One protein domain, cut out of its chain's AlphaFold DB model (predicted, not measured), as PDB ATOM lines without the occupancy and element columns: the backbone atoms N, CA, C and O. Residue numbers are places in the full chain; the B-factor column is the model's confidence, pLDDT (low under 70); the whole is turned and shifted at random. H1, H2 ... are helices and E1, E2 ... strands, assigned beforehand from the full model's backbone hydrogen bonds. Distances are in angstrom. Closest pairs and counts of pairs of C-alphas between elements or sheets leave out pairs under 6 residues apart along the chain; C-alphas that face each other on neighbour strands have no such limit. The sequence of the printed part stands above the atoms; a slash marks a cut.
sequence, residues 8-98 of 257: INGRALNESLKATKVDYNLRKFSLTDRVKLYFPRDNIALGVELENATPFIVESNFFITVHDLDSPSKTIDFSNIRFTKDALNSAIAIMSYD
ATOM      1  N   ILE A   8     104.930  64.065 144.067       96.94
ATOM      2  CA  ILE A   8     104.800  64.576 142.701       96.94
ATOM      3  C   ILE A   8     104.472  66.069 142.732       96.94
ATOM      4  O   ILE A   8     103.811  66.560 143.652       96.94
ATOM      5  N   ASN A   9     104.935  66.825 141.735       96.62
ATOM      6  CA  ASN A   9     104.527  68.220 141.598       96.62
ATOM      7  C   ASN A   9     103.033  68.314 141.239       96.62
ATOM      8  O   ASN A   9     102.558  67.626 140.338       96.62
ATOM      9  N   GLY A  10     102.298  69.232 141.871       95.56
ATOM     10  CA  GLY A  10     100.858  69.383 141.663       95.56
ATOM     11  C   GLY A  10     100.452  69.629 140.206       95.56
ATOM     12  O   GLY A  10      99.402  69.160 139.777       95.56
ATOM     13  N   ARG A  11     101.279  70.298 139.388       95.75
ATOM     14  CA  ARG A  11     101.006  70.413 137.945       95.75
ATOM     15  C   ARG A  11     101.094  69.064 137.240       95.75
ATOM     16  O   ARG A  11     100.195  68.769 136.460       95.75
ATOM     17  N   ALA A  12     102.142  68.284 137.503       96.38
ATOM     18  CA  ALA A  12     102.321  66.960 136.909       96.38
ATOM     19  C   ALA A  12     101.184  66.014 137.325       96.38
ATOM     20  O   ALA A  12     100.594  65.358 136.473       96.38
ATOM     21  N   LEU A  13     100.776  66.046 138.599       95.69
ATOM     22  CA  LEU A  13      99.620  65.284 139.073       95.69
ATOM     23  C   LEU A  13      98.320  65.715 138.385       95.69
ATOM     24  O   LEU A  13      97.562  64.875 137.918       95.69
ATOM     25  N   ASN A  14      98.067  67.020 138.263       94.38
ATOM     26  CA  ASN A  14      96.890  67.525 137.555       94.38
ATOM     27  C   ASN A  14      96.886  67.148 136.061       94.38
ATOM     28  O   ASN A  14      95.822  66.917 135.495       94.38
ATOM     29  N   GLU A  15      98.051  67.114 135.409       94.06
ATOM     30  CA  GLU A  15      98.197  66.606 134.037       94.06
ATOM     31  C   GLU A  15      97.882  65.096 133.980       94.06
ATOM     32  O   GLU A  15      97.095  64.679 133.134       94.06
ATOM     33  N   SER A  16      98.389  64.313 134.939       95.06
ATOM     34  CA  SER A  16      98.131  62.870 135.061       95.06
ATOM     35  C   SER A  16      96.646  62.545 135.245       95.06
ATOM     36  O   SER A  16      96.091  61.755 134.491       95.06
ATOM     37  N   LEU A  17      95.961  63.216 136.177       93.94
ATOM     38  CA  LEU A  17      94.531  62.997 136.448       93.94
ATOM     39  C   LEU A  17      93.653  63.259 135.219       93.94
ATOM     40  O   LEU A  17      92.672  62.557 134.979       93.94
ATOM     41  N   LYS A  18      94.012  64.262 134.410       92.75
ATOM     42  CA  LYS A  18      93.316  64.536 133.146       92.75
ATOM     43  C   LYS A  18      93.524  63.421 132.128       92.75
ATOM     44  O   LYS A  18      92.591  63.110 131.392       92.75
ATOM     45  N   ALA A  19      94.725  62.847 132.075       92.00
ATOM     46  CA  ALA A  19      95.044  61.754 131.164       92.00
ATOM     47  C   ALA A  19      94.334  60.452 131.565       92.00
ATOM     48  O   ALA A  19      93.789  59.768 130.705       92.00
ATOM     49  N   THR A  20      94.282  60.146 132.863       91.81
ATOM     50  CA  THR A  20      93.665  58.914 133.377       91.81
ATOM     51  C   THR A  20      92.141  58.996 133.473       91.81
ATOM     52  O   THR A  20      91.484  57.964 133.536       91.81
ATOM     53  N   LYS A  21      91.561  60.209 133.457       88.06
ATOM     54  CA  LYS A  21      90.115  60.470 133.637       88.06
ATOM     55  C   LYS A  21      89.549  59.917 134.949       88.06
ATOM     56  O   LYS A  21      88.347  59.686 135.061       88.06
ATOM     57  N   VAL A  22      90.406  59.701 135.937       80.69
ATOM     58  CA  VAL A  22      90.005  59.157 137.231       80.69
ATOM     59  C   VAL A  22      89.389  60.279 138.052       80.69
ATOM     60  O   VAL A  22      90.028  61.311 138.275       80.69
ATOM     61  N   ASP A  23      88.172  60.058 138.545       75.06
ATOM     62  CA  ASP A  23      87.595  60.886 139.603       75.06
ATOM     63  C   ASP A  23      88.275  60.524 140.929       75.06
ATOM     64  O   ASP A  23      87.836  59.664 141.694       75.06
ATOM     65  N   TYR A  24      89.467  61.085 141.123       70.69
ATOM     66  CA  TYR A  24      90.321  60.772 142.253       70.69
ATOM     67  C   TYR A  24      90.126  61.832 143.334       70.69
ATOM     68  O   TYR A  24      90.524  62.988 143.167       70.69
ATOM     69  N   ASN A  25      89.512  61.436 144.451       71.69
ATOM     70  CA  ASN A  25      89.169  62.329 145.554       71.69
ATOM     71  C   ASN A  25      90.430  62.730 146.349       71.69
ATOM     72  O   ASN A  25      90.727  62.210 147.427       71.69
ATOM     73  N   LEU A  26      91.229  63.624 145.766       71.44
ATOM     74  CA  LEU A  26      92.448  64.148 146.368       71.44
ATOM     75  C   LEU A  26      92.139  65.303 147.307       71.44
ATOM     76  O   LEU A  26      91.272  66.143 147.063       71.44
ATOM     77  N   ARG A  27      92.964  65.421 148.351       79.25
ATOM     78  CA  ARG A  27      93.064  66.670 149.109       79.25
ATOM     79  C   ARG A  27      93.357  67.814 148.141       79.25
ATOM     80  O   ARG A  27      94.223  67.685 147.282       79.25
ATOM     81  N   LYS A  28      92.691  68.955 148.318       87.00
ATOM     82  CA  LYS A  28      92.900  70.159 147.500       87.00
ATOM     83  C   LYS A  28      94.391  70.539 147.444       87.00
ATOM     84  O   LYS A  28      95.015  70.797 148.480       87.00
ATOM     85  N   PHE A  29      94.941  70.610 146.233       92.00
ATOM     86  CA  PHE A  29      96.334  70.977 145.968       92.00
ATOM     87  C   PHE A  29      96.429  72.089 144.915       92.00
ATOM     88  O   PHE A  29      95.521  72.293 144.109       92.00
ATOM     89  N   SER A  30      97.529  72.836 144.943       93.19
ATOM     90  CA  SER A  30      97.896  73.841 143.944       93.19
ATOM     91  C   SER A  30      98.854  73.261 142.900       93.19
ATOM     92  O   SER A  30      99.557  72.284 143.152       93.19
ATOM     93  N   LEU A  31      98.966  73.909 141.737       94.06
ATOM     94  CA  LEU A  31      99.903  73.499 140.676       94.06
ATOM     95  C   LEU A  31     101.388  73.596 141.079       94.06
ATOM     96  O   LEU A  31     102.252  73.130 140.339       94.06
ATOM     97  N   THR A  32     101.693  74.237 142.205       94.75
ATOM     98  CA  THR A  32     103.055  74.384 142.731       94.75
ATOM     99  C   THR A  32     103.317  73.524 143.961       94.75
ATOM    100  O   THR A  32     104.427  73.564 144.471       94.75
ATOM    101  N   ASP A  33     102.343  72.763 144.457       94.44
ATOM    102  CA  ASP A  33     102.533  71.970 145.675       94.44
ATOM    103  C   ASP A  33     103.407  70.737 145.409       94.44
ATOM    104  O   ASP A  33     103.308  70.116 144.348       94.44
ATOM    105  N   ARG A  34     104.209  70.335 146.403       94.44
ATOM    106  CA  ARG A  34     104.656  68.940 146.539       94.44
ATOM    107  C   ARG A  34     103.505  68.113 147.101       94.44
ATOM    108  O   ARG A  34     103.119  68.291 148.255       94.44
ATOM    109  N   VAL A  35     102.939  67.228 146.289       94.25
ATOM    110  CA  VAL A  35     101.845  66.346 146.706       94.25
ATOM    111  C   VAL A  35     102.432  65.002 147.113       94.25
ATOM    112  O   VAL A  35     103.010  64.306 146.281       94.25
ATOM    113  N   LYS A  36     102.301  64.654 148.398       94.62
ATOM    114  CA  LYS A  36     102.735  63.355 148.927       94.62
ATOM    115  C   LYS A  36     101.886  62.228 148.338       94.62
ATOM    116  O   LYS A  36     100.660  62.348 148.310       94.62
ATOM    117  N   LEU A  37     102.556  61.154 147.936       94.38
ATOM    118  CA  LEU A  37     101.952  59.958 147.364       94.38
ATOM    119  C   LEU A  37     101.856  58.834 148.402       94.38
ATOM    120  O   LEU A  37     102.682  58.729 149.310       94.38
ATOM    121  N   TYR A  38     100.831  58.001 148.265       93.69
ATOM    122  CA  TYR A  38     100.525  56.875 149.136       93.69
ATOM    123  C   TYR A  38     100.246  55.642 148.281       93.69
ATOM    124  O   TYR A  38      99.277  55.591 147.525       93.69
ATOM    125  N   PHE A  39     101.091  54.628 148.423       92.62
ATOM    126  CA  PHE A  39     101.039  53.407 147.626       92.62
ATOM    127  C   PHE A  39     100.359  52.263 148.393       92.62
ATOM    128  O   PHE A  39     100.502  52.196 149.615       92.62
ATOM    129  N   PRO A  40      99.598  51.382 147.711       93.00
ATOM    130  CA  PRO A  40      99.317  51.367 146.264       93.00
ATOM    131  C   PRO A  40      98.186  52.321 145.835       93.00
ATOM    132  O   PRO A  40      97.871  52.416 144.652       93.00
ATOM    133  N   ARG A  41      97.562  53.023 146.790       91.62
ATOM    134  CA  ARG A  41      96.345  53.828 146.600       91.62
ATOM    135  C   ARG A  41      96.419  54.774 145.395       91.62
ATOM    136  O   ARG A  41      95.448  54.869 144.647       91.62
ATOM    137  N   ASP A  42      97.543  55.464 145.215       94.12
ATOM    138  CA  ASP A  42      97.708  56.526 144.217       94.12
ATOM    139  C   ASP A  42      98.175  56.010 142.831       94.12
ATOM    140  O   ASP A  42      98.324  56.809 141.906       94.12
ATOM    141  N   ASN A  43      98.347  54.692 142.631       94.94
ATOM    142  CA  ASN A  43      98.828  54.112 141.362       94.94
ATOM    143  C   ASN A  43      97.976  54.508 140.149       94.94
ATOM    144  O   ASN A  43      98.501  54.878 139.098       94.94
ATOM    145  N   ILE A  44      96.652  54.464 140.303       94.19
ATOM    146  CA  ILE A  44      95.709  54.790 139.228       94.19
ATOM    147  C   ILE A  44      95.813  56.278 138.856       94.19
ATOM    148  O   ILE A  44      95.815  56.624 137.677       94.19
ATOM    149  N   ALA A  45      96.005  57.168 139.836       94.69
ATOM    150  CA  ALA A  45      96.203  58.597 139.584       94.69
ATOM    151  C   ALA A  45      97.506  58.890 138.822       94.69
ATOM    152  O   ALA A  45      97.581  59.879 138.092       94.69
ATOM    153  N   LEU A  46      98.512  58.027 138.969       96.38
ATOM    154  CA  LEU A  46      99.801  58.098 138.276       96.38
ATOM    155  C   LEU A  46      99.802  57.365 136.924       96.38
ATOM    156  O   LEU A  46     100.811  57.389 136.222       96.38
ATOM    157  N   GLY A  47      98.675  56.766 136.534       95.94
ATOM    158  CA  GLY A  47      98.509  56.145 135.225       95.94
ATOM    159  C   GLY A  47      99.119  54.754 135.116       95.94
ATOM    160  O   GLY A  47      99.710  54.450 134.091       95.94
ATOM    161  N   VAL A  48      98.953  53.904 136.134       95.94
ATOM    162  CA  VAL A  48      99.389  52.489 136.089       95.94
ATOM    163  C   VAL A  48      98.803  51.695 134.912       95.94
ATOM    164  O   VAL A  48      99.393  50.721 134.474       95.94
ATOM    165  N   GLU A  49      97.664  52.117 134.365       94.81
ATOM    166  CA  GLU A  49      97.046  51.492 133.185       94.81
ATOM    167  C   GLU A  49      97.510  52.114 131.857       94.81
ATOM    168  O   GLU A  49      97.149  51.640 130.781       94.81
ATOM    169  N   LEU A  50      98.282  53.204 131.909       94.69
ATOM    170  CA  LEU A  50      98.802  53.882 130.728       94.69
ATOM    171  C   LEU A  50     100.149  53.284 130.330       94.69
ATOM    172  O   LEU A  50     100.981  52.970 131.176       94.69
ATOM    173  N   GLU A  51     100.412  53.239 129.024       93.94
ATOM    174  CA  GLU A  51     101.733  52.872 128.495       93.94
ATOM    175  C   GLU A  51     102.840  53.774 129.069       93.94
ATOM    176  O   GLU A  51     103.910  53.301 129.432       93.94
ATOM    177  N   ASN A  52     102.554  55.072 129.204       95.06
ATOM    178  CA  ASN A  52     103.479  56.076 129.723       95.06
ATOM    179  C   ASN A  52     102.916  56.678 131.014       95.06
ATOM    180  O   ASN A  52     102.157  57.650 130.979       95.06
ATOM    181  N   ALA A  53     103.264  56.075 132.150       97.00
ATOM    182  CA  ALA A  53     102.845  56.539 133.466       97.00
ATOM    183  C   ALA A  53     103.559  57.836 133.876       97.00
ATOM    184  O   ALA A  53     104.710  58.082 133.519       97.00
ATOM    185  N   THR A  54     102.899  58.675 134.673       97.88
ATOM    186  CA  THR A  54     103.460  59.973 135.059       97.88
ATOM    187  C   THR A  54     104.635  59.797 136.026       97.88
ATOM    188  O   THR A  54     104.447  59.234 137.109       97.88
ATOM    189  N   PRO A  55     105.833  60.326 135.703       98.31
ATOM    190  CA  PRO A  55     106.974  60.243 136.603       98.31
ATOM    191  C   PRO A  55     106.756  61.022 137.901       98.31
ATOM    192  O   PRO A  55     106.312  62.175 137.879       98.31
ATOM    193  N   PHE A  56     107.164  60.428 139.016       98.00
ATOM    194  CA  PHE A  56     107.164  61.040 140.342       98.00
ATOM    195  C   PHE A  56     108.522  60.859 141.019       98.00
ATOM    196  O   PHE A  56     109.390  60.144 140.523       98.00
ATOM    197  N   ILE A  57     108.723  61.556 142.132       97.56
ATOM    198  CA  ILE A  57     110.006  61.648 142.822       97.56
ATOM    199  C   ILE A  57     109.954  60.802 144.087       97.56
ATOM    200  O   ILE A  57     109.028  60.923 144.889       97.56
ATOM    201  N   VAL A  58     110.970  59.967 144.273       94.94
ATOM    202  CA  VAL A  58     111.287  59.311 145.543       94.94
ATOM    203  C   VAL A  58     112.529  59.969 146.155       94.94
ATOM    204  O   VAL A  58     112.871  61.107 145.831       94.94
ATOM    205  N   GLU A  59     113.198  59.302 147.086       87.75
ATOM    206  CA  GLU A  59     114.349  59.857 147.803       87.75
ATOM    207  C   GLU A  59     115.433  60.446 146.880       87.75
ATOM    208  O   GLU A  59     115.726  59.919 145.807       87.75
ATOM    209  N   SER A  60     116.073  61.533 147.327       87.31
ATOM    210  CA  SER A  60     117.256  62.132 146.679       87.31
ATOM    211  C   SER A  60     117.084  62.506 145.195       87.31
ATOM    212  O   SER A  60     117.966  62.240 144.384       87.31
ATOM    213  N   ASN A  61     115.962  63.140 144.823       92.62
ATOM    214  CA  ASN A  61     115.660  63.558 143.440       92.62
ATOM    215  C   ASN A  61     115.660  62.398 142.428       92.62
ATOM    216  O   ASN A  61     115.962  62.601 141.248       92.62
ATOM    217  N   PHE A  62     115.343  61.188 142.888       96.94
ATOM    218  CA  PHE A  62     115.248  60.025 142.024       96.94
ATOM    219  C   PHE A  62     113.841  59.925 141.431       96.94
ATOM    220  O   PHE A  62     112.870  59.770 142.167       96.94
ATOM    221  N   PHE A  63     113.723  60.032 140.109       98.19
ATOM    222  CA  PHE A  63     112.445  59.901 139.418       98.19
ATOM    223  C   PHE A  63     112.185  58.471 138.974       98.19
ATOM    224  O   PHE A  63     113.045  57.834 138.364       98.19
ATOM    225  N   ILE A  64     110.966  58.014 139.215       98.12
ATOM    226  CA  ILE A  64     110.476  56.700 138.807       98.12
ATOM    227  C   ILE A  64     109.054  56.833 138.258       98.12
ATOM    228  O   ILE A  64     108.428  57.891 138.362       98.12
ATOM    229  N   THR A  65     108.525  55.747 137.717       98.06
ATOM    230  CA  THR A  65     107.103  55.577 137.412       98.06
ATOM    231  C   THR A  65     106.498  54.477 138.279       98.06
ATOM    232  O   THR A  65     107.203  53.773 139.000       98.06
ATOM    233  N   VAL A  66     105.176  54.306 138.214       97.12
ATOM    234  CA  VAL A  66     104.510  53.186 138.899       97.12
ATOM    235  C   VAL A  66     104.879  51.827 138.303       97.12
ATOM    236  O   VAL A  66     104.862  50.841 139.028       97.12
ATOM    237  N   HIS A  67     105.297  51.782 137.035       96.94
ATOM    238  CA  HIS A  67     105.768  50.558 136.373       96.94
ATOM    239  C   HIS A  67     107.086  50.046 136.966       96.94
ATOM    240  O   HIS A  67     107.311  48.839 137.050       96.94
ATOM    241  N   ASP A  68     107.920  50.957 137.479       96.88
ATOM    242  CA  ASP A  68     109.176  50.607 138.148       96.88
ATOM    243  C   ASP A  68     108.966  49.929 139.518       96.88
ATOM    244  O   ASP A  68     109.931  49.425 140.096       96.88
ATOM    245  N   LEU A  69     107.741  49.926 140.064       94.25
ATOM    246  CA  LEU A  69     107.438  49.265 141.340       94.25
ATOM    247  C   LEU A  69     107.385  47.742 141.199       94.25
ATOM    248  O   LEU A  69     107.846  47.036 142.095       94.25
ATOM    249  N   ASP A  70     106.866  47.262 140.068       90.25
ATOM    250  CA  ASP A  70     106.731  45.833 139.778       90.25
ATOM    251  C   ASP A  70     107.951  45.301 139.015       90.25
ATOM    252  O   ASP A  70     108.426  44.195 139.278       90.25
ATOM    253  N   SER A  71     108.490  46.099 138.086       91.88
ATOM    254  CA  SER A  71     109.624  45.723 137.242       91.88
ATOM    255  C   SER A  71     110.602  46.896 137.105       91.88
ATOM    256  O   SER A  71     110.531  47.639 136.125       91.88
ATOM    257  N   PRO A  72     111.536  47.078 138.059       90.94
ATOM    258  CA  PRO A  72     112.452  48.215 138.062       90.94
ATOM    259  C   PRO A  72     113.263  48.316 136.766       90.94
ATOM    260  O   PRO A  72     114.015  47.398 136.419       90.94
ATOM    261  N   SER A  73     113.157  49.444 136.062       94.25
ATOM    262  CA  SER A  73     113.944  49.678 134.852       94.25
ATOM    263  C   SER A  73     115.348  50.224 135.170       94.25
ATOM    264  O   SER A  73     115.693  50.560 136.309       94.25
ATOM    265  N   LYS A  74     116.219  50.288 134.150       96.56
ATOM    266  CA  LYS A  74     117.610  50.758 134.298       96.56
ATOM    267  C   LYS A  74     117.636  52.172 134.889       96.56
ATOM    268  O   LYS A  74     116.998  53.075 134.356       96.56
ATOM    269  N   THR A  75     118.431  52.371 135.938       97.19
ATOM    270  CA  THR A  75     118.686  53.695 136.519       97.19
ATOM    271  C   THR A  75     119.740  54.458 135.715       97.19
ATOM    272  O   THR A  75     120.710  53.871 135.231       97.19
ATOM    273  N   ILE A  76     119.531  55.762 135.566       97.75
ATOM    274  CA  ILE A  76     120.361  56.685 134.798       97.75
ATOM    275  C   ILE A  76     120.612  57.937 135.646       97.75
ATOM    276  O   ILE A  76     119.674  58.535 136.177       97.75
ATOM    277  N   ASP A  77     121.874  58.348 135.734       97.06
ATOM    278  CA  ASP A  77     122.293  59.599 136.363       97.06
ATOM    279  C   ASP A  77     122.494  60.690 135.302       97.06
ATOM    280  O   ASP A  77     123.092  60.457 134.247       97.06
ATOM    281  N   PHE A  78     122.011  61.903 135.580       97.31
ATOM    282  CA  PHE A  78     122.226  63.063 134.716       97.31
ATOM    283  C   PHE A  78     122.372  64.338 135.548       97.31
ATOM    284  O   PHE A  78     121.401  64.856 136.102       97.31
ATOM    285  N   SER A  79     123.592  64.879 135.603       94.62
ATOM    286  CA  SER A  79     123.947  65.977 136.510       94.62
ATOM    287  C   SER A  79     123.629  65.608 137.973       94.62
ATOM    288  O   SER A  79     124.189  64.652 138.499       94.62
ATOM    289  N   ASN A  80     122.736  66.345 138.629       92.50
ATOM    290  CA  ASN A  80     122.329  66.194 140.026       92.50
ATOM    291  C   ASN A  80     120.944  65.539 140.198       92.50
ATOM    292  O   ASN A  80     120.377  65.594 141.294       92.50
ATOM    293  N   ILE A  81     120.377  64.967 139.133       96.31
ATOM    294  CA  ILE A  81     119.146  64.176 139.195       96.31
ATOM    295  C   ILE A  81     119.416  62.746 138.746       96.31
ATOM    296  O   ILE A  81     120.316  62.477 137.948       96.31
ATOM    297  N   ARG A  82     118.579  61.835 139.231       97.50
ATOM    298  CA  ARG A  82     118.610  60.430 138.850       97.50
ATOM    299  C   ARG A  82     117.227  60.018 138.387       97.50
ATOM    300  O   ARG A  82     116.237  60.515 138.915       97.50
ATOM    301  N   PHE A  83     117.122  59.122 137.422       98.06
ATOM    302  CA  PHE A  83     115.825  58.647 136.950       98.06
ATOM    303  C   PHE A  83     115.909  57.248 136.360       98.06
ATOM    304  O   PHE A  83     116.973  56.796 135.938       98.06
ATOM    305  N   THR A  84     114.789  56.542 136.346       98.00
ATOM    306  CA  THR A  84     114.669  55.273 135.634       98.00
ATOM    307  C   THR A  84     114.478  55.514 134.134       98.00
ATOM    308  O   THR A  84     114.062  56.596 133.700       98.00
ATOM    309  N   LYS A  85     114.798  54.512 133.310       97.62
ATOM    310  CA  LYS A  85     114.583  54.578 131.858       97.62
ATOM    311  C   LYS A  85     113.105  54.816 131.535       97.62
ATOM    312  O   LYS A  85     112.810  55.625 130.657       97.62
ATOM    313  N   ASP A  86     112.200  54.189 132.280       97.38
ATOM    314  CA  ASP A  86     110.758  54.354 132.090       97.38
ATOM    315  C   ASP A  86     110.272  55.750 132.491       97.38
ATOM    316  O   ASP A  86     109.438  56.332 131.793       97.38
ATOM    317  N   ALA A  87     110.859  56.355 133.533       98.38
ATOM    318  CA  ALA A  87     110.588  57.748 133.887       98.38
ATOM    319  C   ALA A  87     111.007  58.720 132.779       98.38
ATOM    320  O   ALA A  87     110.252  59.639 132.453       98.38
ATOM    321  N   LEU A  88     112.178  58.515 132.163       98.50
ATOM    322  CA  LEU A  88     112.610  59.344 131.036       98.50
ATOM    323  C   LEU A  88     111.707  59.145 129.813       98.50
ATOM    324  O   LEU A  88     111.247  60.131 129.241       98.50
ATOM    325  N   ASN A  89     111.423  57.899 129.427       97.88
ATOM    326  CA  ASN A  89     110.565  57.597 128.277       97.88
ATOM    327  C   ASN A  89     109.171  58.208 128.445       97.88
ATOM    328  O   ASN A  89     108.681  58.884 127.538       97.88
ATOM    329  N   SER A  90     108.580  58.060 129.631       97.75
ATOM    330  CA  SER A  90     107.263  58.618 129.925       97.75
ATOM    331  C   SER A  90     107.277  60.146 129.900       97.75
ATOM    332  O   SER A  90     106.391  60.765 129.313       97.75
ATOM    333  N   ALA A  91     108.315  60.781 130.457       98.06
ATOM    334  CA  ALA A  91     108.483  62.232 130.383       98.06
ATOM    335  C   ALA A  91     108.598  62.735 128.931       98.06
ATOM    336  O   ALA A  91     107.992  63.750 128.578       98.06
ATOM    337  N   ILE A  92     109.343  62.022 128.078       97.69
ATOM    338  CA  ILE A  92     109.459  62.329 126.645       97.69
ATOM    339  C   ILE A  92     108.096  62.193 125.962       97.69
ATOM    340  O   ILE A  92     107.686  63.103 125.237       97.69
ATOM    341  N   ALA A  93     107.377  61.096 126.207       95.88
ATOM    342  CA  ALA A  93     106.063  60.850 125.621       95.88
ATOM    343  C   ALA A  93     105.068  61.956 125.996       95.88
ATOM    344  O   ALA A  93     104.460  62.553 125.109       95.88
ATOM    345  N   ILE A  94     104.984  62.317 127.282       94.25
ATOM    346  CA  ILE A  94     104.123  63.401 127.781       94.25
ATOM    347  C   ILE A  94     104.418  64.726 127.062       94.25
ATOM    348  O   ILE A  94     103.498  65.454 126.685       94.25
ATOM    349  N   MET A  95     105.694  65.038 126.827       93.50
ATOM    350  CA  MET A  95     106.107  66.287 126.177       93.50
ATOM    351  C   MET A  95     105.966  66.271 124.646       93.50
ATOM    352  O   MET A  95     105.917  67.335 124.026       93.50
ATOM    353  N   SER A  96     105.876  65.095 124.020       87.00
ATOM    354  CA  SER A  96     105.867  64.936 122.554       87.00
ATOM    355  C   SER A  96     104.541  65.336 121.885       87.00
ATOM    356  O   SER A  96     104.491  65.540 120.666       87.00
ATOM    357  N   TYR A  97     103.460  65.482 122.656       72.69
ATOM    358  CA  TYR A  97     102.119  65.790 122.139       72.69
ATOM    359  C   TYR A  97     101.830  67.290 121.923       72.69
ATOM    360  O   TYR A  97     100.697  67.653 121.621       72.69
ATOM    361  N   ASP A  98     102.825  68.178 122.011       84.81
ATOM    362  CA  ASP A  98     102.612  69.621 121.831       84.81
ATOM    363  C   ASP A  98     102.538  70.045 120.345       84.81
ATOM    364  O   ASP A  98     103.547  70.116 119.632       84.81
TER     365      ASP A  98
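AT A GLANCE: This is residues 8 to 98 of the 257 residues of an uncharacterized protein of Thiohalophilus thiocyanatoxydans (UniProt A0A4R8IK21). A small twisted sheet of four short strands, E2, E3, E5 and E4, has the helix H3 standing up from one of its faces. Past the edge strand E2 lies a second part, made of the helix H1, the short strand E1 and two long links without named elements, while the four-residue helix H2 comes between the sheet's two hairpins along the chain. The printed part has 91 residues with three named helices and five named strands, in the order H1, E1, E2, E3, H2, E4, E5, H3; the sheet is mixed, and the class is mixed, helices and strands, with 44 residues, under half, in named elements. The whole is compact, with a radius of gyration of the C-alphas of 12.5 A, and spans 34 by 29 by 24 A.

IN THESE COORDINATES: In the sheet, E2 is residues 56 to 58, E3 residues 62 to 64, E5 residues 81 to 84 and E4 residues 75 to 78; E5 measures 10.6 A from first to last C-alpha and E4 10.2 A. H3, residues 85 to 96, is 16.4 A long and ends with C-alpha 96 at (105.867, 64.936, 122.554). H2 is residues 67 to 70. H1, residues 10 to 20, is 15.2 A long and begins with C-alpha 10 at (100.858, 69.383, 141.663). E1 is residues 34 to 36, with C-alpha 34 at (104.656, 68.940, 146.539).

HOW THE PARTS SIT: The sheet runs E2, E3, E5, E4, and its lines turn by 96 degrees from edge to edge. E2 and E3 are an antiparallel hairpin, with N 58 and O 62 at 2.8 A. E3 and E5 are parallel at 24 degrees, with N 63 and O 82 at 2.8 A. E4 and E5 form the other antiparallel hairpin, with N 76 and O 83 at 2.8 A. H3 is on the sheet and lies over E3, at a height over the sheet of 9.3 A; it stands up from the sheet, its line rising 63 degrees. The closest C-alphas of H3 and E3, Ala 87 and Ile 64, are 5.0 A apart. H2 is not on the sheet and is close to H3 but not clearly touching, the C-alphas of Asp 68 and Asp 86 being 7.3 A apart. H1 is not on the sheet, and is only just apart from E2, at 8.4 A. E1 pairs with no named strand, but its residues 34 to 35 pair antiparallel with residues 8 to 9. In H1 and H3 every O i to N i+4 pair is within hydrogen-bond range; H2 is too short for such a pair.

THE WHOLE: The C-alphas of Asp 23 and Ser 79, the two farthest apart, are 36.8 A apart. The printed part has no cut. The links H1 to E1 and E1 to E2 are long, with 13 and 19 residues. The mean pLDDT of the printed part is 93.3, and no printed residue is under 70.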